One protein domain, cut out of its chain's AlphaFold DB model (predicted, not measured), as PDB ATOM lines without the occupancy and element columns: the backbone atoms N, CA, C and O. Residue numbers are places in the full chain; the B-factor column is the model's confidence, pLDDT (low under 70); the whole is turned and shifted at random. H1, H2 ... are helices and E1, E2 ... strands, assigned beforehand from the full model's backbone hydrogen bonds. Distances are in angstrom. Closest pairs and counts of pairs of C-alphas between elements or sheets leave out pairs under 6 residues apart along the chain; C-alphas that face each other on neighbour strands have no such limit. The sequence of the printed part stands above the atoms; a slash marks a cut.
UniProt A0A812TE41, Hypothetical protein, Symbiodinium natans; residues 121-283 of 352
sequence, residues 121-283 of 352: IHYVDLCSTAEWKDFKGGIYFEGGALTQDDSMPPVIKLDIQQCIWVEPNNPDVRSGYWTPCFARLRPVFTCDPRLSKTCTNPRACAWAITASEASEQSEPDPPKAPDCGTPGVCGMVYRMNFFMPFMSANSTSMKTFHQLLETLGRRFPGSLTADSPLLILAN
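Overview. This is residues 121 to 283 of the 352 residues of the protein "Hypothetical protein" of Symbiodinium natans (UniProt A0A812TE41). A strongly twisted sheet of six strands is the main body, with the helix H3 packed on one face near the E2 edge. The sheet's strands E2 and E5 run on into a small hairpin, E3 and E4, which lies with its loop at one end of the long axis, while the loop of residues 191 to 202 lies at the other end. The printed part has 163 residues, with the named elements in the order H1 E1 E2 E3 E4 E5 E6 E7 H2 H3 E8; the class is mixed, helices and strands, with 66 residues, under half, in named elements. The large sheet is mixed, in the order E1, E7, E8, E6, E5, E2. The whole is compact, with a radius of gyration of the C-alphas of 16.4 A, yet only just elongated, spanning 57 by 28 by 26 A.

Along the chain. H1 is residues 129 to 132, with C-alpha 129 at (143.716, 114.022, 122.958). E1 is residues 138 to 141, E2 residues 156 to 160, E3 residues 163 to 165 and E4 residues 176 to 178. E5, residues 181 to 190, is the longest strand, 29.2 A, and starts at (135.129, 118.579, 149.265). E6, residues 203 to 211, measures 23.9 A, and E7, residues 233 to 238, 14.9 A. H2 is residues 240 to 243; H3, residues 252 to 265, measures 19.7 A. E8, residues 278 to 281, ends at (147.751, 123.990, 135.663).

Arrangement. E1, an edge strand, is antiparallel to E7, with N 139 and O 235 2.8 A apart. E7 is antiparallel to E8, with N 238 and O 278 at 2.9 A. E8 and E6 are parallel, at 69 degrees between their directions, with N 279 and O 207 at 2.7 A. E5 and E6 form an antiparallel hairpin, with N 184 and O 210 at 2.8 A. E2, the other edge strand, is antiparallel to E5, with N 158 and O 183 at 2.8 A. E3 and E4 form a hairpin, with N 165 and O 176 at 2.9 A. H3 is on the large sheet at a height of 7.1 A, making two layers, a helix on one face of a sheet; it lies beside the strands, only just over none, with 2 of its C-alphas falling on E5. The closest C-alphas of E2 and H3, those of Ile 160 and Ser 253, are 6.9 A apart. H1 and H2 only graze the sheet. In H3 every O i to N i+4 pair is within hydrogen-bond range; H1 and H2 are too short for such a pair.

Size, cuts and confidence. The two C-alphas farthest apart, those of Asp 172 and Ser 196, are 57.5 A apart. The printed part has no cut. The links E1 to E2, E5 to E6, E6 to E7 and H3 to E8 are long. The mean pLDDT of the printed part is 75.9, and residues 161 to 180, 192 to 200, 212 to 217 and 239 to 251 are under 70.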
ATOM      1  N   ILE A 121     156.524 116.857 127.502       89.31
ATOM      2  CA  ILE A 121     156.240 116.988 126.074       89.31
ATOM      3  C   ILE A 121     155.924 118.445 125.746       89.31
ATOM      4  O   ILE A 121     155.204 119.139 126.471       89.31
ATOM      5  N   HIS A 122     156.487 118.911 124.639       89.81
ATOM      6  CA  HIS A 122     156.353 120.284 124.172       89.81
ATOM      7  C   HIS A 122     155.567 120.337 122.866       89.81
ATOM      8  O   HIS A 122     155.596 119.388 122.085       89.81
ATOM      9  N   TYR A 123     154.934 121.483 122.611       85.25
ATOM     10  CA  TYR A 123     154.252 121.784 121.346       85.25
ATOM     11  C   TYR A 123     153.099 120.826 121.031       85.25
ATOM     12  O   TYR A 123     152.903 120.419 119.888       85.25
ATOM     13  N   VAL A 124     152.330 120.470 122.058       86.75
ATOM     14  CA  VAL A 124     151.192 119.558 121.927       86.75
ATOM     15  C   VAL A 124     149.914 120.343 121.645       86.75
ATOM     16  O   VAL A 124     149.647 121.360 122.294       86.75
ATOM     17  N   ASP A 125     149.093 119.860 120.710       85.38
ATOM     18  CA  ASP A 125     147.743 120.390 120.516       85.38
ATOM     19  C   ASP A 125     146.799 119.840 121.594       85.38
ATOM     20  O   ASP A 125     146.579 118.633 121.727       85.38
ATOM     21  N   LEU A 126     146.185 120.750 122.347       85.50
ATOM     22  CA  LEU A 126     145.230 120.435 123.400       85.50
ATOM     23  C   LEU A 126     144.045 119.602 122.883       85.50
ATOM     24  O   LEU A 126     143.542 118.737 123.590       85.50
ATOM     25  N   CYS A 127     143.592 119.806 121.647       85.62
ATOM     26  CA  CYS A 127     142.487 119.007 121.109       85.62
ATOM     27  C   CYS A 127     142.941 117.664 120.508       85.62
ATOM     28  O   CYS A 127     142.098 116.790 120.279       85.62
ATOM     29  N   SER A 128     144.251 117.442 120.333       82.19
ATOM     30  CA  SER A 128     144.836 116.148 119.949       82.19
ATOM     31  C   SER A 128     144.940 115.218 121.165       82.19
ATOM     32  O   SER A 128     146.016 114.870 121.649       82.19
ATOM     33  N   THR A 129     143.787 114.808 121.706       73.06
ATOM     34  CA  THR A 129     143.716 114.022 122.958       73.06
ATOM     35  C   THR A 129     144.497 112.702 122.912       73.06
ATOM     36  O   THR A 129     144.895 112.200 123.958       73.06
ATOM     37  N   ALA A 130     144.748 112.135 121.729       81.88
ATOM     38  CA  ALA A 130     145.492 110.885 121.574       81.88
ATOM     39  C   ALA A 130     146.966 110.989 121.997       81.88
ATOM     40  O   ALA A 130     147.531 109.997 122.449       81.88
ATOM     41  N   GLU A 131     147.579 112.165 121.868       80.31
ATOM     42  CA  GLU A 131     149.010 112.347 122.138       80.31
ATOM     43  C   GLU A 131     149.319 112.438 123.630       80.31
ATOM     44  O   GLU A 131     150.397 112.036 124.064       80.31
ATOM     45  N   TRP A 132     148.379 112.961 124.420       87.19
ATOM     46  CA  TRP A 132     148.715 113.434 125.757       87.19
ATOM     47  C   TRP A 132     147.744 113.037 126.867       87.19
ATOM     48  O   TRP A 132     148.145 113.081 128.023       87.19
ATOM     49  N   LYS A 133     146.512 112.586 126.583       85.12
ATOM     50  CA  LYS A 133     145.518 112.282 127.640       85.12
ATOM     51  C   LYS A 133     145.963 111.205 128.640       85.12
ATOM     52  O   LYS A 133     145.485 111.180 129.767       85.12
ATOM     53  N   ASP A 134     146.832 110.295 128.211       81.75
ATOM     54  CA  ASP A 134     147.350 109.198 129.033       81.75
ATOM     55  C   ASP A 134     148.801 109.448 129.477       81.75
ATOM     56  O   ASP A 134     149.395 108.611 130.164       81.75
ATOM     57  N   PHE A 135     149.372 110.594 129.094       84.88
ATOM     58  CA  PHE A 135     150.736 110.968 129.428       84.88
ATOM     59  C   PHE A 135     150.848 111.292 130.919       84.88
ATOM     60  O   PHE A 135     150.039 112.030 131.479       84.88
ATOM     61  N   LYS A 136     151.865 110.720 131.566       77.81
ATOM     62  CA  LYS A 136     152.082 110.812 133.016       77.81
ATOM     63  C   LYS A 136     153.086 111.901 133.418       77.81
ATOM     64  O   LYS A 136     153.575 111.872 134.534       77.81
ATOM     65  N   GLY A 137     153.430 112.826 132.529       83.56
ATOM     66  CA  GLY A 137     154.392 113.895 132.813       83.56
ATOM     67  C   GLY A 137     153.828 115.295 132.583       83.56
ATOM     68  O   GLY A 137     152.628 115.490 132.369       83.56
ATOM     69  N   GLY A 138     154.728 116.276 132.606       88.50
ATOM     70  CA  GLY A 138     154.420 117.663 132.267       88.50
ATOM     71  C   GLY A 138     154.160 117.872 130.776       88.50
ATOM     72  O   GLY A 138     154.779 117.240 129.926       88.50
ATOM     73  N   ILE A 139     153.255 118.787 130.448       91.56
ATOM     74  CA  ILE A 139     152.874 119.103 129.071       91.56
ATOM     75  C   ILE A 139     152.876 120.615 128.883       91.56
ATOM     76  O   ILE A 139     152.338 121.354 129.712       91.56
ATOM     77  N   TYR A 140     153.443 121.063 127.765       91.31
ATOM     78  CA  TYR A 140     153.365 122.439 127.286       91.31
ATOM     79  C   TYR A 140     152.496 122.500 126.022       91.31
ATOM     80  O   TYR A 140     152.862 121.959 124.975       91.31
ATOM     81  N   PHE A 141     151.354 123.180 126.122       89.81
ATOM     82  CA  PHE A 141     150.404 123.376 125.030       89.81
ATOM     83  C   PHE A 141     150.633 124.742 124.379       89.81
ATOM     84  O   PHE A 141     150.292 125.762 124.974       89.81
ATOM     85  N   GLU A 142     151.160 124.771 123.151       82.12
ATOM     86  CA  GLU A 142     151.455 126.020 122.415       82.12
ATOM     87  C   GLU A 142     150.176 126.835 122.142       82.12
ATOM     88  O   GLU A 142     150.183 128.061 122.213       82.12
ATOM     89  N   GLY A 143     149.062 126.145 121.873       77.44
ATOM     90  CA  GLY A 143     147.770 126.758 121.555       77.44
ATOM     91  C   GLY A 143     146.719 126.680 122.656       77.44
ATOM     92  O   GLY A 143     145.547 126.883 122.378       77.44
ATOM     93  N   GLY A 144     147.064 126.337 123.896       83.56
ATOM     94  CA  GLY A 144     146.053 126.306 124.957       83.56
ATOM     95  C   GLY A 144     145.811 127.688 125.572       83.56
ATOM     96  O   GLY A 144     146.755 128.439 125.801       83.56
ATOM     97  N   ALA A 145     144.561 128.025 125.888       84.44
ATOM     98  CA  ALA A 145     144.197 129.242 126.610       84.44
ATOM     99  C   ALA A 145     143.072 128.985 127.616       84.44
ATOM    100  O   ALA A 145     142.192 128.151 127.408       84.44
ATOM    101  N   LEU A 146     143.075 129.750 128.707       84.69
ATOM    102  CA  LEU A 146     141.935 129.798 129.624       84.69
ATOM    103  C   LEU A 146     140.915 130.866 129.255       84.69
ATOM    104  O   LEU A 146     139.837 130.868 129.834       84.69
ATOM    105  N   THR A 147     141.234 131.783 128.348       82.12
ATOM    106  CA  THR A 147     140.341 132.867 127.948       82.12
ATOM    107  C   THR A 147     139.486 132.464 126.753       82.12
ATOM    108  O   THR A 147     139.955 131.839 125.806       82.12
ATOM    109  N   GLN A 148     138.217 132.853 126.801       77.19
ATOM    110  CA  GLN A 148     137.295 132.835 125.679       77.19
ATOM    111  C   GLN A 148     137.183 134.272 125.159       77.19
ATOM    112  O   GLN A 148     136.756 135.154 125.907       77.19
ATOM    113  N   ASP A 149     137.599 134.518 123.914       75.81
ATOM    114  CA  ASP A 149     137.564 135.854 123.297       75.81
ATOM    115  C   ASP A 149     138.256 136.931 124.171       75.81
ATOM    116  O   ASP A 149     137.692 137.981 124.463       75.81
ATOM    117  N   ASP A 150     139.458 136.622 124.679       73.75
ATOM    118  CA  ASP A 150     140.257 137.449 125.610       73.75
ATOM    119  C   ASP A 150     139.634 137.694 126.999       73.75
ATOM    120  O   ASP A 150     140.228 138.354 127.853       73.75
ATOM    121  N   SER A 151     138.472 137.099 127.278       81.81
ATOM    122  CA  SER A 151     137.799 137.166 128.573       81.81
ATOM    123  C   SER A 151     137.927 135.852 129.341       81.81
ATOM    124  O   SER A 151     137.858 134.760 128.782       81.81
ATOM    125  N   MET A 152     138.135 135.928 130.652       84.44
ATOM    126  CA  MET A 152     138.238 134.726 131.473       84.44
ATOM    127  C   MET A 152     136.823 134.161 131.739       84.44
ATOM    128  O   MET A 152     136.000 134.874 132.319       84.44
ATOM    129  N   PRO A 153     136.524 132.896 131.386       85.88
ATOM    130  CA  PRO A 153     135.230 132.274 131.635       85.88
ATOM    131  C   PRO A 153     134.957 132.201 133.143       85.88
ATOM    132  O   PRO A 153     135.897 132.146 133.948       85.88
ATOM    133  N   PRO A 154     133.681 132.177 133.561       85.81
ATOM    134  CA  PRO A 154     133.342 132.061 134.968       85.81
ATOM    135  C   PRO A 154     133.895 130.758 135.553       85.81
ATOM    136  O   PRO A 154     133.894 129.707 134.911       85.81
ATOM    137  N   VAL A 155     134.358 130.838 136.799       89.88
ATOM    138  CA  VAL A 155     134.774 129.659 137.560       89.88
ATOM    139  C   VAL A 155     133.544 128.820 137.856       89.88
ATOM    140  O   VAL A 155     132.566 129.318 138.417       89.88
ATOM    141  N   ILE A 156     133.617 127.537 137.534       89.38
ATOM    142  CA  ILE A 156     132.572 126.585 137.882       89.38
ATOM    143  C   ILE A 156     132.954 125.974 139.224       89.38
ATOM    144  O   ILE A 156     133.979 125.302 139.339       89.38
ATOM    145  N   LYS A 157     132.134 126.222 140.244       86.56
ATOM    146  CA  LYS A 157     132.270 125.567 141.542       86.56
ATOM    147  C   LYS A 157     131.579 124.212 141.500       86.56
ATOM    148  O   LYS A 157     130.425 124.118 141.086       86.56
ATOM    149  N   LEU A 158     132.283 123.191 141.957       78.88
ATOM    150  CA  LEU A 158     131.738 121.872 142.198       78.88
ATOM    151  C   LEU A 158     131.702 121.642 143.702       78.88
ATOM    152  O   LEU A 158     132.742 121.584 144.359       78.88
ATOM    153  N   ASP A 159     130.487 121.532 144.220       72.62
ATOM    154  CA  ASP A 159     130.230 121.184 145.608       72.62
ATOM    155  C   ASP A 159     129.920 119.689 145.682       72.62
ATOM    156  O   ASP A 159     128.841 119.231 145.289       72.62
ATOM    157  N   ILE A 160     130.912 118.912 146.116       71.06
ATOM    158  CA  ILE A 160     130.782 117.467 146.254       71.06
ATOM    159  C   ILE A 160     130.393 117.195 147.702       71.06
ATOM    160  O   ILE A 160     131.224 117.107 148.605       71.06
ATOM    161  N   GLN A 161     129.084 117.046 147.888       60.84
ATOM    162  CA  GLN A 161     128.426 116.901 149.187       60.84
ATOM    163  C   GLN A 161     128.912 115.685 149.993       60.84
ATOM    164  O   GLN A 161     128.800 115.682 151.214       60.84
ATOM    165  N   GLN A 162     129.430 114.640 149.336       60.09
ATOM    166  CA  GLN A 162     129.950 113.441 149.997       60.09
ATOM    167  C   GLN A 162     131.175 112.899 149.255       60.09
ATOM    168  O   GLN A 162     131.047 112.250 148.214       60.09
ATOM    169  N   CYS A 163     132.362 113.118 149.815       61.69
ATOM    170  CA  CYS A 163     133.558 112.358 149.460       61.69
ATOM    171  C   CYS A 163     133.693 111.175 150.413       61.69
ATOM    172  O   CYS A 163     133.579 111.345 151.626       61.69
ATOM    173  N   ILE A 164     133.945 109.976 149.889       57.97
ATOM    174  CA  ILE A 164     134.009 108.765 150.711       57.97
ATOM    175  C   ILE A 164     135.454 108.309 150.811       57.97
ATOM    176  O   ILE A 164     135.982 107.731 149.869       57.97
ATOM    177  N   TRP A 165     136.108 108.483 151.954       55.03
ATOM    178  CA  TRP A 165     137.400 107.830 152.137       55.03
ATOM    179  C   TRP A 165     137.194 106.314 152.172       55.03
ATOM    180  O   TRP A 165     136.567 105.781 153.091       55.03
ATOM    181  N   VAL A 166     137.667 105.641 151.122       50.91
ATOM    182  CA  VAL A 166     137.754 104.185 151.035       50.91
ATOM    183  C   VAL A 166     139.227 103.845 151.156       50.91
ATOM    184  O   VAL A 166     140.028 104.262 150.318       50.91
ATOM    185  N   GLU A 167     139.590 103.102 152.195       49.12
ATOM    186  CA  GLU A 167     140.934 102.554 152.295       49.12
ATOM    187  C   GLU A 167     141.099 101.525 151.166       49.12
ATOM    188  O   GLU A 167     140.346 100.547 151.125       49.12
ATOM    189  N   PRO A 168     142.026 101.725 150.209       44.00
ATOM    190  CA  PRO A 168     142.000 101.021 148.924       44.00
ATOM    191  C   PRO A 168     142.177  99.495 149.011       44.00
ATOM    192  O   PRO A 168     142.015  98.817 148.003       44.00
ATOM    193  N   ASN A 169     142.463  98.941 150.195       46.84
ATOM    194  CA  ASN A 169     142.813  97.534 150.394       46.84
ATOM    195  C   ASN A 169     142.056  96.833 151.535       46.84
ATOM    196  O   ASN A 169     142.428  95.716 151.892       46.84
ATOM    197  N   ASN A 170     141.019  97.444 152.121       46.62
ATOM    198  CA  ASN A 170     140.234  96.777 153.160       46.62
ATOM    199  C   ASN A 170     138.722  97.000 152.968       46.62
ATOM    200  O   ASN A 170     138.208  98.043 153.370       46.62
ATOM    201  N   PRO A 171     137.997  96.037 152.364       51.56
ATOM    202  CA  PRO A 171     136.555  96.158 152.148       51.56
ATOM    203  C   PRO A 171     135.742  96.166 153.455       51.56
ATOM    204  O   PRO A 171     134.582  96.571 153.431       51.56
ATOM    205  N   ASP A 172     136.345  95.760 154.580       48.06
ATOM    206  CA  ASP A 172     135.693  95.658 155.891       48.06
ATOM    207  C   ASP A 172     135.938  96.884 156.795       48.06
ATOM    208  O   ASP A 172     135.293  97.028 157.841       48.06
ATOM    209  N   VAL A 173     136.845  97.797 156.420       47.75
ATOM    210  CA  VAL A 173     137.072  99.045 157.168       47.75
ATOM    211  C   VAL A 173     136.006 100.060 156.780       47.75
ATOM    212  O   VAL A 173     135.814 100.378 155.608       47.75
ATOM    213  N   ARG A 174     135.288 100.564 157.795       42.59
ATOM    214  CA  ARG A 174     134.203 101.540 157.639       42.59
ATOM    215  C   ARG A 174     134.659 102.706 156.766       42.59
ATOM    216  O   ARG A 174     135.555 103.454 157.146       42.59
ATOM    217  N   SER A 175     133.969 102.884 155.647       48.88
ATOM    218  CA  SER A 175     134.026 104.101 154.855       48.88
ATOM    219  C   SER A 175     133.733 105.312 155.747       48.88
ATOM    220  O   SER A 175     132.705 105.381 156.425       48.88
ATOM    221  N   GLY A 176     134.671 106.255 155.778       50.25
ATOM    222  CA  GLY A 176     134.496 107.551 156.428       50.25
ATOM    223  C   GLY A 176     134.001 108.579 155.416       50.25
ATOM    224  O   GLY A 176     134.423 108.561 154.260       50.25
ATOM    225  N   TYR A 177     133.115 109.481 155.830       53.44
ATOM    226  CA  TYR A 177     132.680 110.596 154.987       53.44
ATOM    227  C   TYR A 177     133.544 111.821 155.281       53.44
ATOM    228  O   TYR A 177     133.673 112.216 156.439       53.44
ATOM    229  N   TRP A 178     134.107 112.423 154.237       50.50
ATOM    230  CA  TRP A 178     134.596 113.797 154.290       50.50
ATOM    231  C   TRP A 178     133.476 114.703 153.786       50.50
ATOM    232  O   TRP A 178     132.904 114.468 152.715       50.50
ATOM    233  N   THR A 179     133.158 115.728 154.570       53.38
ATOM    234  CA  THR A 179     132.128 116.714 154.245       53.38
ATOM    235  C   THR A 179     132.657 118.116 154.520       53.38
ATOM    236  O   THR A 179     133.025 118.376 155.670       53.38
ATOM    237  N   PRO A 180     132.591 119.055 153.555       54.09
ATOM    238  CA  PRO A 180     132.499 118.932 152.081       54.09
ATOM    239  C   PRO A 180     133.879 118.948 151.370       54.09
ATOM    240  O   PRO A 180     134.832 119.515 151.896       54.09
ATOM    241  N   CYS A 181     133.977 118.371 150.160       70.12
ATOM    242  CA  CYS A 181     135.129 118.579 149.265       70.12
ATOM    243  C   CYS A 181     134.783 119.604 148.190       70.12
ATOM    244  O   CYS A 181     133.764 119.473 147.503       70.12
ATOM    245  N   PHE A 182     135.674 120.563 147.974       77.62
ATOM    246  CA  PHE A 182     135.467 121.598 146.976       77.62
ATOM    247  C   PHE A 182     136.386 121.390 145.782       77.62
ATOM    248  O   PHE A 182     137.597 121.243 145.937       77.62
ATOM    249  N   ALA A 183     135.816 121.454 144.580       81.12
ATOM    250  CA  ALA A 183     136.583 121.557 143.347       81.12
ATOM    251  C   ALA A 183     136.157 122.786 142.546       81.12
ATOM    252  O   ALA A 183     135.009 123.234 142.591       81.12
ATOM    253  N   ARG A 184     137.095 123.354 141.798       87.81
ATOM    254  CA  ARG A 184     136.865 124.466 140.887       87.81
ATOM    255  C   ARG A 184     137.398 124.113 139.515       87.81
ATOM    256  O   ARG A 184     138.509 123.611 139.375       87.81
ATOM    257  N   LEU A 185     136.585 124.403 138.507       90.56
ATOM    258  CA  LEU A 185     136.881 124.096 137.119       90.56
ATOM    259  C   LEU A 185     136.895 125.343 136.248       90.56
ATOM    260  O   LEU A 185     136.132 126.292 136.465       90.56
ATOM    261  N   ARG A 186     137.723 125.282 135.206       92.50
ATOM    262  CA  ARG A 186     137.650 126.159 134.036       92.50
ATOM    263  C   ARG A 186     137.855 125.340 132.762       92.50
ATOM    264  O   ARG A 186     138.675 124.425 132.777       92.50
ATOM    265  N   PRO A 187     137.150 125.645 131.665       92.25
ATOM    266  CA  PRO A 187     137.476 125.055 130.373       92.25
ATOM    267  C   PRO A 187     138.854 125.541 129.909       92.25
ATOM    268  O   PRO A 187     139.229 126.691 130.147       92.25
ATOM    269  N   VAL A 188     139.590 124.664 129.232       91.31
ATOM    270  CA  VAL A 188     140.798 125.016 128.487       91.31
ATOM    271  C   VAL A 188     140.459 124.937 127.006       91.31
ATOM    272  O   VAL A 188     140.003 123.900 126.508       91.31
ATOM    273  N   PHE A 189     140.648 126.055 126.321       89.56
ATOM    274  CA  PHE A 189     140.372 126.209 124.904       89.56
ATOM    275  C   PHE A 189     141.641 125.994 124.094       89.56
ATOM    276  O   PHE A 189     142.720 126.408 124.509       89.56
ATOM    277  N   THR A 190     141.506 125.379 122.923       87.06
ATOM    278  CA  THR A 190     142.495 125.544 121.862       87.06
ATOM    279  C   THR A 190     142.260 126.889 121.177       87.06
ATOM    280  O   THR A 190     141.122 127.262 120.867       87.06
ATOM    281  N   CYS A 191     143.348 127.605 120.965       78.25
ATOM    282  CA  CYS A 191     143.472 128.888 120.311       78.25
ATOM    283  C   CYS A 191     144.742 128.787 119.475       78.25
ATOM    284  O   CYS A 191     145.827 128.701 120.039       78.25
ATOM    285  N   ASP A 192     144.632 128.748 118.148       64.56
ATOM    286  CA  ASP A 192     145.821 128.674 117.301       64.56
ATOM    287  C   ASP A 192     146.596 130.006 117.389       64.56
ATOM    288  O   ASP A 192     146.134 131.022 116.851       64.56
ATOM    289  N   PRO A 193     147.777 130.031 118.039       55.66
ATOM    290  CA  PRO A 193     148.545 131.256 118.214       55.66
ATOM    291  C   PRO A 193     149.157 131.732 116.887       55.66
ATOM    292  O   PRO A 193     149.584 132.882 116.784       55.66
ATOM    293  N   ARG A 194     149.196 130.870 115.859       55.81
ATOM    294  CA  ARG A 194     149.697 131.193 114.517       55.81
ATOM    295  C   ARG A 194     148.663 131.948 113.688       55.81
ATOM    296  O   ARG A 194     149.046 132.619 112.730       55.81
ATOM    297  N   LEU A 195     147.377 131.859 114.041       51.34
ATOM    298  CA  LEU A 195     146.281 132.447 113.268       51.34
ATOM    299  C   LEU A 195     145.803 133.803 113.799       51.34
ATOM    300  O   LEU A 195     145.320 134.605 113.002       51.34
ATOM    301  N   SER A 196     145.957 134.110 115.092       45.81
ATOM    302  CA  SER A 196     145.627 135.436 115.635       45.81
ATOM    303  C   SER A 196     146.125 135.622 117.077       45.81
ATOM    304  O   SER A 196     146.168 134.676 117.857       45.81
ATOM    305  N   LYS A 197     146.440 136.871 117.465       57.12
ATOM    306  CA  LYS A 197     146.637 137.266 118.879       57.12
ATOM    307  C   LYS A 197     145.363 137.125 119.720       57.12
ATOM    308  O   LYS A 197     145.448 137.143 120.941       57.12
ATOM    309  N   THR A 198     144.210 137.034 119.066       60.44
ATOM    310  CA  THR A 198     142.895 136.839 119.672       60.44
ATOM    311  C   THR A 198     142.411 135.427 119.372       60.44
ATOM    312  O   THR A 198     142.552 134.944 118.250       60.44
ATOM    313  N   CYS A 199     141.832 134.746 120.360       69.75
ATOM    314  CA  CYS A 199     141.323 133.388 120.179       69.75
ATOM    315  C   CYS A 199     140.047 133.382 119.316       69.75
ATOM    316  O   CYS A 199     138.936 133.325 119.828       69.75
ATOM    317  N   THR A 200     140.188 133.481 117.994       65.56
ATOM    318  CA  THR A 200     139.060 133.442 117.057       65.56
ATOM    319  C   THR A 200     138.639 131.991 116.819       65.56
ATOM    320  O   THR A 200     139.364 131.245 116.165       65.56
ATOM    321  N   ASN A 201     137.456 131.612 117.314       75.19
ATOM    322  CA  ASN A 201     136.882 130.250 117.327       75.19
ATOM    323  C   ASN A 201     137.454 129.313 118.411       75.19
ATOM    324  O   ASN A 201     137.995 128.251 118.086       75.19
ATOM    325  N   PRO A 202     137.293 129.663 119.699       84.62
ATOM    326  CA  PRO A 202     137.737 128.816 120.801       84.62
ATOM    327  C   PRO A 202     137.040 127.449 120.752       84.62
ATOM    328  O   PRO A 202     135.824 127.370 120.563       84.62
ATOM    329  N   ARG A 203     137.795 126.361 120.954       88.31
ATOM    330  CA  ARG A 203     137.224 125.012 121.149       88.31
ATOM    331  C   ARG A 203     137.740 124.431 122.452       88.31
ATOM    332  O   ARG A 203     138.939 124.244 122.621       88.31
ATOM    333  N   ALA A 204     136.838 124.163 123.378       90.44
ATOM    334  CA  ALA A 204     137.159 123.568 124.653       90.44
ATOM    335  C   ALA A 204     137.347 122.054 124.493       90.44
ATOM    336  O   ALA A 204     136.481 121.367 123.937       90.44
ATOM    337  N   CYS A 205     138.489 121.555 124.969       89.12
ATOM    338  CA  CYS A 205     138.905 120.155 124.809       89.12
ATOM    339  C   CYS A 205     139.412 119.518 126.111       89.12
ATOM    340  O   CYS A 205     139.525 118.299 126.190       89.12
ATOM    341  N   ALA A 206     139.681 120.324 127.141       92.00
ATOM    342  CA  ALA A 206     140.085 119.849 128.458       92.00
ATOM    343  C   ALA A 206     139.508 120.734 129.569       92.00
ATOM    344  O   ALA A 206     139.089 121.871 129.328       92.00
ATOM    345  N   TRP A 207     139.524 120.224 130.796       92.12
ATOM    346  CA  TRP A 207     139.167 120.984 131.990       92.12
ATOM    347  C   TRP A 207     140.408 121.262 132.824       92.12
ATOM    348  O   TRP A 207     141.117 120.338 133.201       92.12
ATOM    349  N   ALA A 208     140.641 122.515 133.186       92.25
ATOM    350  CA  ALA A 208     141.556 122.854 134.260       92.25
ATOM    351  C   ALA A 208     140.844 122.667 135.602       92.25
ATOM    352  O   ALA A 208     139.729 123.170 135.773       92.25
ATOM    353  N   ILE A 209     141.483 121.980 136.548       88.69
ATOM    354  CA  ILE A 209     140.928 121.680 137.869       88.69
ATOM    355  C   ILE A 209     141.860 122.132 138.992       88.69
ATOM    356  O   ILE A 209     143.073 121.952 138.937       88.69
ATOM    357  N   THR A 210     141.263 122.694 140.037       85.69
ATOM    358  CA  THR A 210     141.845 122.802 141.375       85.69
ATOM    359  C   THR A 210     140.848 122.207 142.357       85.69
ATOM    360  O   THR A 210     139.638 122.341 142.178       85.69
ATOM    361  N   ALA A 211     141.317 121.532 143.391       76.31
ATOM    362  CA  ALA A 211     140.453 121.060 144.463       76.31
ATOM    363  C   ALA A 211     141.160 121.202 145.815       76.31
ATOM    364  O   ALA A 211     142.379 121.363 145.865       76.31
ATOM    365  N   SER A 212     140.384 121.239 146.895       66.69
ATOM    366  CA  SER A 212     140.937 121.280 148.246       66.69
ATOM    367  C   SER A 212     141.556 119.927 148.585       66.69
ATOM    368  O   SER A 212     140.979 118.878 148.278       66.69
ATOM    369  N   GLU A 213     142.716 119.934 149.241       59.62
ATOM    370  CA  GLU A 213     143.185 118.725 149.914       59.62
ATOM    371  C   GLU A 213     142.162 118.328 150.984       59.62
ATOM    372  O   GLU A 213     141.492 119.185 151.561       59.62
ATOM    373  N   ALA A 214     142.022 117.027 151.257       51.56
ATOM    374  CA  ALA A 214     141.013 116.527 152.193       51.56
ATOM    375  C   ALA A 214     141.081 117.242 153.562       51.56
ATOM    376  O   ALA A 214     140.049 117.523 154.162       51.56
ATOM    377  N   SER A 215     142.281 117.610 154.023       49.97
ATOM    378  CA  SER A 215     142.519 118.320 155.286       49.97
ATOM    379  C   SER A 215     142.117 119.798 155.305       49.97
ATOM    380  O   SER A 215     142.060 120.384 156.387       49.97
ATOM    381  N   GLU A 216     141.844 120.416 154.157       55.50
ATOM    382  CA  GLU A 216     141.519 121.837 154.064       55.50
ATOM    383  C   GLU A 216     140.006 122.046 153.927       55.50
ATOM    384  O   GLU A 216     139.387 121.681 152.933       55.50
ATOM    385  N   GLN A 217     139.398 122.686 154.931       60.69
ATOM    386  CA  GLN A 217     137.974 123.062 154.912       60.69
ATOM    387  C   GLN A 217     137.688 124.318 154.064       60.69
ATOM    388  O   GLN A 217     136.557 124.806 154.037       60.69
ATOM    389  N   SER A 218     138.701 124.883 153.405       70.62
ATOM    390  CA  SER A 218     138.576 126.079 152.572       70.62
ATOM    391  C   SER A 218     138.321 125.736 151.109       70.62
ATOM    392  O   SER A 218     138.897 124.798 150.564       70.62
ATOM    393  N   GLU A 219     137.496 126.548 150.442       76.69
ATOM    394  CA  GLU A 219     137.382 126.475 148.985       76.69
ATOM    395  C   GLU A 219     138.751 126.772 148.339       76.69
ATOM    396  O   GLU A 219     139.362 127.790 148.675       76.69
ATOM    397  N   PRO A 220     139.217 125.948 147.383       80.69
ATOM    398  CA  PRO A 220     140.492 126.164 146.715       80.69
ATOM    399  C   PRO A 220     140.444 127.433 145.862       80.69
ATOM    400  O   PRO A 220     139.384 127.881 145.407       80.69
ATOM    401  N   ASP A 221     141.610 127.986 145.561       85.75
ATOM    402  CA  ASP A 221     141.722 129.026 144.546       85.75
ATOM    403  C   ASP A 221     141.289 128.495 143.170       85.75
ATOM    404  O   ASP A 221     141.445 127.309 142.879       85.75
ATOM    405  N   PRO A 222     140.702 129.334 142.299       88.44
ATOM    406  CA  PRO A 222     140.306 128.881 140.972       88.44
ATOM    407  C   PRO A 222     141.544 128.588 140.108       88.44
ATOM    408  O   PRO A 222     142.564 129.253 140.303       88.44
ATOM    409  N   PRO A 223     141.448 127.700 139.099       89.12
ATOM    410  CA  PRO A 223     142.547 127.483 138.162       89.12
ATOM    411  C   PRO A 223     142.967 128.804 137.507       89.12
ATOM    412  O   PRO A 223     142.113 129.606 137.111       89.12
ATOM    413  N   LYS A 224     144.272 129.054 137.414       88.88
ATOM    414  CA  LYS A 224     144.864 130.248 136.792       88.88
ATOM    415  C   LYS A 224     145.870 129.796 135.738       88.88
ATOM    416  O   LYS A 224     146.407 128.698 135.844       88.88
ATOM    417  N   ALA A 225     146.101 130.627 134.724       84.19
ATOM    418  CA  ALA A 225     147.133 130.351 133.733       84.19
ATOM    419  C   ALA A 225     148.509 130.458 134.423       84.19
ATOM    420  O   ALA A 225     148.785 131.506 135.013       84.19
ATOM    421  N   PRO A 226     149.331 129.398 134.410       84.75
ATOM    422  CA  PRO A 226     150.669 129.434 134.977       84.75
ATOM    423  C   PRO A 226     151.616 130.161 134.018       84.75
ATOM    424  O   PRO A 226     151.355 130.230 132.815       84.75
ATOM    425  N   ASP A 227     152.724 130.689 134.537       88.25
ATOM    426  CA  ASP A 227     153.789 131.203 133.677       88.25
ATOM    427  C   ASP A 227     154.579 130.027 133.101       88.25
ATOM    428  O   ASP A 227     155.358 129.379 133.798       88.25
ATOM    429  N   CYS A 228     154.346 129.727 131.828       86.19
ATOM    430  CA  CYS A 228     154.995 128.622 131.133       86.19
ATOM    431  C   CYS A 228     156.326 129.017 130.484       86.19
ATOM    432  O   CYS A 228     157.008 128.149 129.944       86.19
ATOM    433  N   GLY A 229     156.685 130.307 130.475       83.19
ATOM    434  CA  GLY A 229     157.817 130.835 129.702       83.19
ATOM    435  C   GLY A 229     157.628 130.793 128.176       83.19
ATOM    436  O   GLY A 229     158.480 131.283 127.437       83.19
ATOM    437  N   THR A 230     156.513 130.240 127.694       76.75
ATOM    438  CA  THR A 230     156.121 130.154 126.281       76.75
ATOM    439  C   THR A 230     154.659 130.571 126.113       76.75
ATOM    440  O   THR A 230     153.891 130.475 127.073       76.75
ATOM    441  N   PRO A 231     154.235 131.003 124.909       77.12
ATOM    442  CA  PRO A 231     152.818 131.187 124.609       77.12
ATOM    443  C   PRO A 231     152.024 129.903 124.887       77.12
ATOM    444  O   PRO A 231     152.496 128.810 124.570       77.12
ATOM    445  N   GLY A 232     150.838 130.057 125.482       84.25
ATOM    446  CA  GLY A 232     149.895 128.969 125.732       84.25
ATOM    447  C   GLY A 232     149.673 128.649 127.216       84.25
ATOM    448  O   GLY A 232     149.752 129.531 128.074       84.25
ATOM    449  N   VAL A 233     149.377 127.381 127.519       89.94
ATOM    450  CA  VAL A 233     149.214 126.865 128.892       89.94
ATOM    451  C   VAL A 233     150.060 125.616 129.093       89.94
ATOM    452  O   VAL A 233     150.380 124.894 128.154       89.94
ATOM    453  N   CYS A 234     150.402 125.333 130.340       91.75
ATOM    454  CA  CYS A 234     151.180 124.169 130.722       91.75
ATOM    455  C   CYS A 234     150.609 123.568 131.999       91.75
ATOM    456  O   CYS A 234     149.917 124.232 132.780       91.75
ATOM    457  N   GLY A 235     150.850 122.278 132.172       91.31
ATOM    458  CA  GLY A 235     150.282 121.530 133.274       91.31
ATOM    459  C   GLY A 235     150.612 120.057 133.193       91.31
ATOM    460  O   GLY A 235     151.493 119.637 132.449       91.31
ATOM    461  N   MET A 236     149.874 119.270 133.959       88.06
ATOM    462  CA  MET A 236     149.961 117.815 133.953       88.06
ATOM    463  C   MET A 236     148.570 117.237 133.772       88.06
ATOM    464  O   MET A 236     147.601 117.775 134.324       88.06
ATOM    465  N   VAL A 237     148.470 116.122 133.044       85.38
ATOM    466  CA  VAL A 237     147.227 115.352 133.061       85.38
ATOM    467  C   VAL A 237     147.092 114.703 134.410       85.38
ATOM    468  O   VAL A 237     147.940 113.926 134.846       85.38
ATOM    469  N   TYR A 238     145.994 115.022 135.064       72.81
ATOM    470  CA  TYR A 238     145.693 114.483 136.362       72.81
ATOM    471  C   TYR A 238     144.551 113.498 136.230       72.81
ATOM    472  O   TYR A 238     143.492 113.804 135.679       72.81
ATOM    473  N   ARG A 239     144.744 112.290 136.755       65.88
ATOM    474  CA  ARG A 239     143.636 111.344 136.855       65.88
ATOM    475  C   ARG A 239     142.812 111.706 138.082       65.88
ATOM    476  O   ARG A 239     143.357 111.986 139.149       65.88
ATOM    477  N   MET A 240     141.488 111.688 137.944       60.97
ATOM    478  CA  MET A 240     140.591 112.126 139.016       60.97
ATOM    479  C   MET A 240     140.764 111.324 140.315       60.97
ATOM    480  O   MET A 240     140.612 111.860 141.411       60.97
ATOM    481  N   ASN A 241     141.150 110.053 140.200       55.81
ATOM    482  CA  ASN A 241     141.472 109.193 141.335       55.81
ATOM    483  C   ASN A 241     142.694 109.664 142.149       55.81
ATOM    484  O   ASN A 241     142.872 109.171 143.251       55.81
ATOM    485  N   PHE A 242     143.527 110.587 141.662       55.75
ATOM    486  CA  PHE A 242     144.577 111.205 142.481       55.75
ATOM    487  C   PHE A 242     144.071 112.401 143.284       55.75
ATOM    488  O   PHE A 242     144.535 112.617 144.398       55.75
ATOM    489  N   PHE A 243     143.119 113.168 142.747       53.84
ATOM    490  CA  PHE A 243     142.541 114.312 143.461       53.84
ATOM    491  C   PHE A 243     141.519 113.859 144.500       53.84
ATOM    492  O   PHE A 243     141.425 114.368 145.612       53.84
ATOM    493  N   MET A 244     140.745 112.854 144.120       58.62
ATOM    494  CA  MET A 244     139.742 112.255 144.967       58.62
ATOM    495  C   MET A 244     139.916 110.741 144.877       58.62
ATOM    496  O   MET A 244     139.065 110.062 144.298       58.62
ATOM    497  N   PRO A 245     140.986 110.180 145.482       49.44
ATOM    498  CA  PRO A 245     141.147 108.721 145.634       49.44
ATOM    499  C   PRO A 245     139.952 108.072 146.347       49.44
ATOM    500  O   PRO A 245     139.752 106.863 146.314       49.44
ATOM    501  N   PHE A 246     139.129 108.926 146.944       51.56
ATOM    502  CA  PHE A 246     137.957 108.693 147.760       51.56
ATOM    503  C   PHE A 246     136.634 108.895 146.977       51.56
ATOM    504  O   PHE A 246     135.532 108.754 147.501       51.56
ATOM    505  N   MET A 247     136.694 109.207 145.679       57.41
ATOM    506  CA  MET A 247     135.555 109.013 144.781       57.41
ATOM    507  C   MET A 247     135.720 107.661 144.094       57.41
ATOM    508  O   MET A 247     136.336 107.546 143.037       57.41
ATOM    509  N   SER A 248     135.162 106.612 144.706       59.03
ATOM    510  CA  SER A 248     135.063 105.308 144.043       59.03
ATOM    511  C   SER A 248     134.369 105.478 142.690       59.03
ATOM    512  O   SER A 248     133.333 106.148 142.612       59.03
ATOM    513  N   ALA A 249     134.900 104.849 141.639       60.94
ATOM    514  CA  ALA A 249     134.338 104.903 140.286       60.94
ATOM    515  C   ALA A 249     132.848 104.500 140.235       60.94
ATOM    516  O   ALA A 249     132.099 104.972 139.386       60.94
ATOM    517  N   ASN A 250     132.401 103.683 141.196       61.41
ATOM    518  CA  ASN A 250     131.023 103.200 141.298       61.41
ATOM    519  C   ASN A 250     130.146 104.009 142.271       61.41
ATOM    520  O   ASN A 250     128.981 103.663 142.476       61.41
ATOM    521  N   SER A 251     130.678 105.071 142.878       68.25
ATOM    522  CA  SER A 251     129.942 105.901 143.835       68.25
ATOM    523  C   SER A 251     128.936 106.830 143.150       68.25
ATOM    524  O   SER A 251     129.123 107.267 142.011       68.25
ATOM    525  N   THR A 252     127.870 107.183 143.873       71.56
ATOM    526  CA  THR A 252     126.917 108.220 143.448       71.56
ATOM    527  C   THR A 252     127.632 109.548 143.194       71.56
ATOM    528  O   THR A 252     127.345 110.196 142.195       71.56
ATOM    529  N   SER A 253     128.622 109.900 144.020       71.06
ATOM    530  CA  SER A 253     129.417 111.126 143.885       71.06
ATOM    531  C   SER A 253     130.159 111.203 142.551       71.06
ATOM    532  O   SER A 253     130.082 112.228 141.878       71.06
ATOM    533  N   MET A 254     130.795 110.108 142.110       76.25
ATOM    534  CA  MET A 254     131.462 110.068 140.802       76.25
ATOM    535  C   MET A 254     130.458 110.195 139.649       76.25
ATOM    536  O   MET A 254     130.696 110.936 138.698       76.25
ATOM    537  N   LYS A 255     129.297 109.532 139.743       77.50
ATOM    538  CA  LYS A 255     128.235 109.666 138.731       77.50
ATOM    539  C   LYS A 255     127.708 111.097 138.649       77.50
ATOM    540  O   LYS A 255     127.545 111.613 137.547       77.50
ATOM    541  N   THR A 256     127.470 111.742 139.790       78.75
ATOM    542  CA  THR A 256     127.046 113.146 139.851       78.75
ATOM    543  C   THR A 256     128.112 114.065 139.266       78.75
ATOM    544  O   THR A 256     127.782 114.939 138.469       78.75
ATOM    545  N   PHE A 257     129.384 113.835 139.594       80.31
ATOM    546  CA  PHE A 257     130.504 114.580 139.031       80.31
ATOM    547  C   PHE A 257     130.562 114.450 137.497       80.31
ATOM    548  O   PHE A 257     130.574 115.464 136.799       80.31
ATOM    549  N   HIS A 258     130.496 113.225 136.961       84.62
ATOM    550  CA  HIS A 258     130.464 112.975 135.514       84.62
ATOM    551  C   HIS A 258     129.260 113.649 134.842       84.62
ATOM    552  O   HIS A 258     129.416 114.343 133.840       84.62
ATOM    553  N   GLN A 259     128.053 113.496 135.395       85.75
ATOM    554  CA  GLN A 259     126.845 114.129 134.851       85.75
ATOM    555  C   GLN A 259     126.945 115.657 134.842       85.75
ATOM    556  O   GLN A 259     126.468 116.309 133.909       85.75
ATOM    557  N   LEU A 260     127.564 116.232 135.873       84.94
ATOM    558  CA  LEU A 260     127.774 117.666 135.982       84.94
ATOM    559  C   LEU A 260     128.776 118.150 134.929       84.94
ATOM    560  O   LEU A 260     128.460 119.097 134.211       84.94
ATOM    561  N   LEU A 261     129.915 117.467 134.763       87.56
ATOM    562  CA  LEU A 261     130.867 117.754 133.685       87.56
ATOM    563  C   LEU A 261     130.221 117.667 132.301       87.56
ATOM    564  O   LEU A 261     130.375 118.583 131.501       87.56
ATOM    565  N   GLU A 262     129.460 116.606 132.037       90.25
ATOM    566  CA  GLU A 262     128.754 116.396 130.770       90.25
ATOM    567  C   GLU A 262     127.763 117.535 130.482       90.25
ATOM    568  O   GLU A 262     127.696 118.081 129.381       90.25
ATOM    569  N   THR A 263     127.001 117.939 131.499       89.56
ATOM    570  CA  THR A 263     126.013 119.018 131.383       89.56
ATOM    571  C   THR A 263     126.679 120.375 131.164       89.56
ATOM    572  O   THR A 263     126.182 121.199 130.393       89.56
ATOM    573  N   LEU A 264     127.798 120.625 131.845       87.88
ATOM    574  CA  LEU A 264     128.559 121.865 131.727       87.88
ATOM    575  C   LEU A 264     129.323 121.942 130.405       87.88
ATOM    576  O   LEU A 264     129.360 123.012 129.803       87.88
ATOM    577  N   GLY A 265     129.874 120.824 129.929       88.62
ATOM    578  CA  GLY A 265     130.629 120.739 128.680       88.62
ATOM    579  C   GLY A 265     129.818 121.202 127.473       88.62
ATOM    580  O   GLY A 265     130.321 121.963 126.651       88.62
ATOM    581  N   ARG A 266     128.514 120.890 127.448       89.62
ATOM    582  CA  ARG A 266     127.568 121.339 126.405       89.62
ATOM    583  C   ARG A 266     127.411 122.858 126.293       89.62
ATOM    584  O   ARG A 266     126.844 123.328 125.312       89.62
ATOM    585  N   ARG A 267     127.849 123.629 127.295       89.31
ATOM    586  CA  ARG A 267     127.770 125.101 127.289       89.31
ATOM    587  C   ARG A 267     128.943 125.760 126.573       89.31
ATOM    588  O   ARG A 267     128.867 126.953 126.292       89.31
ATOM    589  N   PHE A 268     130.010 125.015 126.305       88.38
ATOM    590  CA  PHE A 268     131.211 125.536 125.673       88.38
ATOM    591  C   PHE A 268     131.320 125.026 124.233       88.38
ATOM    592  O   PHE A 268     130.951 123.883 123.954       88.38
ATOM    593  N   PRO A 269     131.823 125.847 123.299       85.56
ATOM    594  CA  PRO A 269     132.117 125.381 121.949       85.56
ATOM    595  C   PRO A 269     133.197 124.295 122.009       85.56
ATOM    596  O   PRO A 269     134.195 124.473 122.698       85.56
ATOM    597  N   GLY A 270     133.029 123.182 121.289       83.25
ATOM    598  CA  GLY A 270     134.004 122.084 121.265       83.25
ATOM    599  C   GLY A 270     133.406 120.730 121.639       83.25
ATOM    600  O   GLY A 270     132.233 120.471 121.377       83.25
ATOM    601  N   SER A 271     134.241 119.856 122.202       75.19
ATOM    602  CA  SER A 271     133.915 118.459 122.517       75.19
ATOM    603  C   SER A 271     134.190 118.131 123.985       75.19
ATOM    604  O   SER A 271     134.736 117.071 124.284       75.19
ATOM    605  N   LEU A 272     133.845 119.048 124.897       87.69
ATOM    606  CA  LEU A 272     133.912 118.765 126.328       87.69
ATOM    607  C   LEU A 272     132.818 117.775 126.728       87.69
ATOM    608  O   LEU A 272     131.625 118.046 126.595       87.69
ATOM    609  N   THR A 273     133.261 116.655 127.268       86.38
ATOM    610  CA  THR A 273     132.461 115.564 127.825       86.38
ATOM    611  C   THR A 273     132.897 115.294 129.264       86.38
ATOM    612  O   THR A 273     133.891 115.851 129.745       86.38
ATOM    613  N   ALA A 274     132.180 114.409 129.957       81.75
ATOM    614  CA  ALA A 274     132.616 113.897 131.258       81.75
ATOM    615  C   ALA A 274     134.001 113.222 131.226       81.75
ATOM    616  O   ALA A 274     134.720 113.261 132.220       81.75
ATOM    617  N   ASP A 275     134.373 112.642 130.082       83.31
ATOM    618  CA  ASP A 275     135.629 111.907 129.891       83.31
ATOM    619  C   ASP A 275     136.762 112.793 129.349       83.31
ATOM    620  O   ASP A 275     137.848 112.306 129.030       83.31
ATOM    621  N   SER A 276     136.515 114.099 129.197       88.31
ATOM    622  CA  SER A 276     137.553 115.032 128.761       88.31
ATOM    623  C   SER A 276     138.678 115.119 129.797       88.31
ATOM    624  O   SER A 276     138.396 115.116 130.998       88.31
ATOM    625  N   PRO A 277     139.949 115.229 129.363       88.56
ATOM    626  CA  PRO A 277     141.078 115.230 130.285       88.56
ATOM    627  C   PRO A 277     140.994 116.360 131.313       88.56
ATOM    628  O   PRO A 277     140.581 117.484 131.002       88.56
ATOM    629  N   LEU A 278     141.437 116.056 132.530       88.50
ATOM    630  CA  LEU A 278     141.571 117.018 133.615       88.50
ATOM    631  C   LEU A 278     143.035 117.433 133.735       88.50
ATOM    632  O   LEU A 278     143.931 116.592 133.800       88.50
ATOM    633  N   LEU A 279     143.270 118.735 133.772       89.88
ATOM    634  CA  LEU A 279     144.585 119.348 133.827       89.88
ATOM    635  C   LEU A 279     144.763 120.068 135.157       89.88
ATOM    636  O   LEU A 279     143.962 120.936 135.511       89.88
ATOM    637  N   ILE A 280     145.852 119.764 135.857       88.69
ATOM    638  CA  ILE A 280     146.371 120.677 136.877       88.69
ATOM    639  C   ILE A 280     147.303 121.646 136.173       88.69
ATOM    640  O   ILE A 280     148.290 121.242 135.556       88.69
ATOM    641  N   LEU A 281     146.966 122.926 136.261       90.44
ATOM    642  CA  LEU A 281     147.751 123.990 135.663       90.44
ATOM    643  C   LEU A 281     148.878 124.397 136.599       90.44
ATOM    644  O   LEU A 281     148.644 124.969 137.662       90.44
ATOM    645  N   ALA A 282     150.093 124.099 136.178       89.44
ATOM    646  CA  ALA A 282     151.319 124.439 136.870       89.44
ATOM    647  C   ALA A 282     152.469 124.304 135.875       89.44
ATOM    648  O   ALA A 282     152.396 123.477 134.966       89.44
ATOM    649  N   ASN A 283     153.529 125.092 136.035       90.69
ATOM    650  CA  ASN A 283     154.692 124.962 135.170       90.69
ATOM    651  C   ASN A 283     155.460 123.675 135.529       90.69
ATOM    652  O   ASN A 283     155.962 123.575 136.654       90.69
TER     653      ASN A 283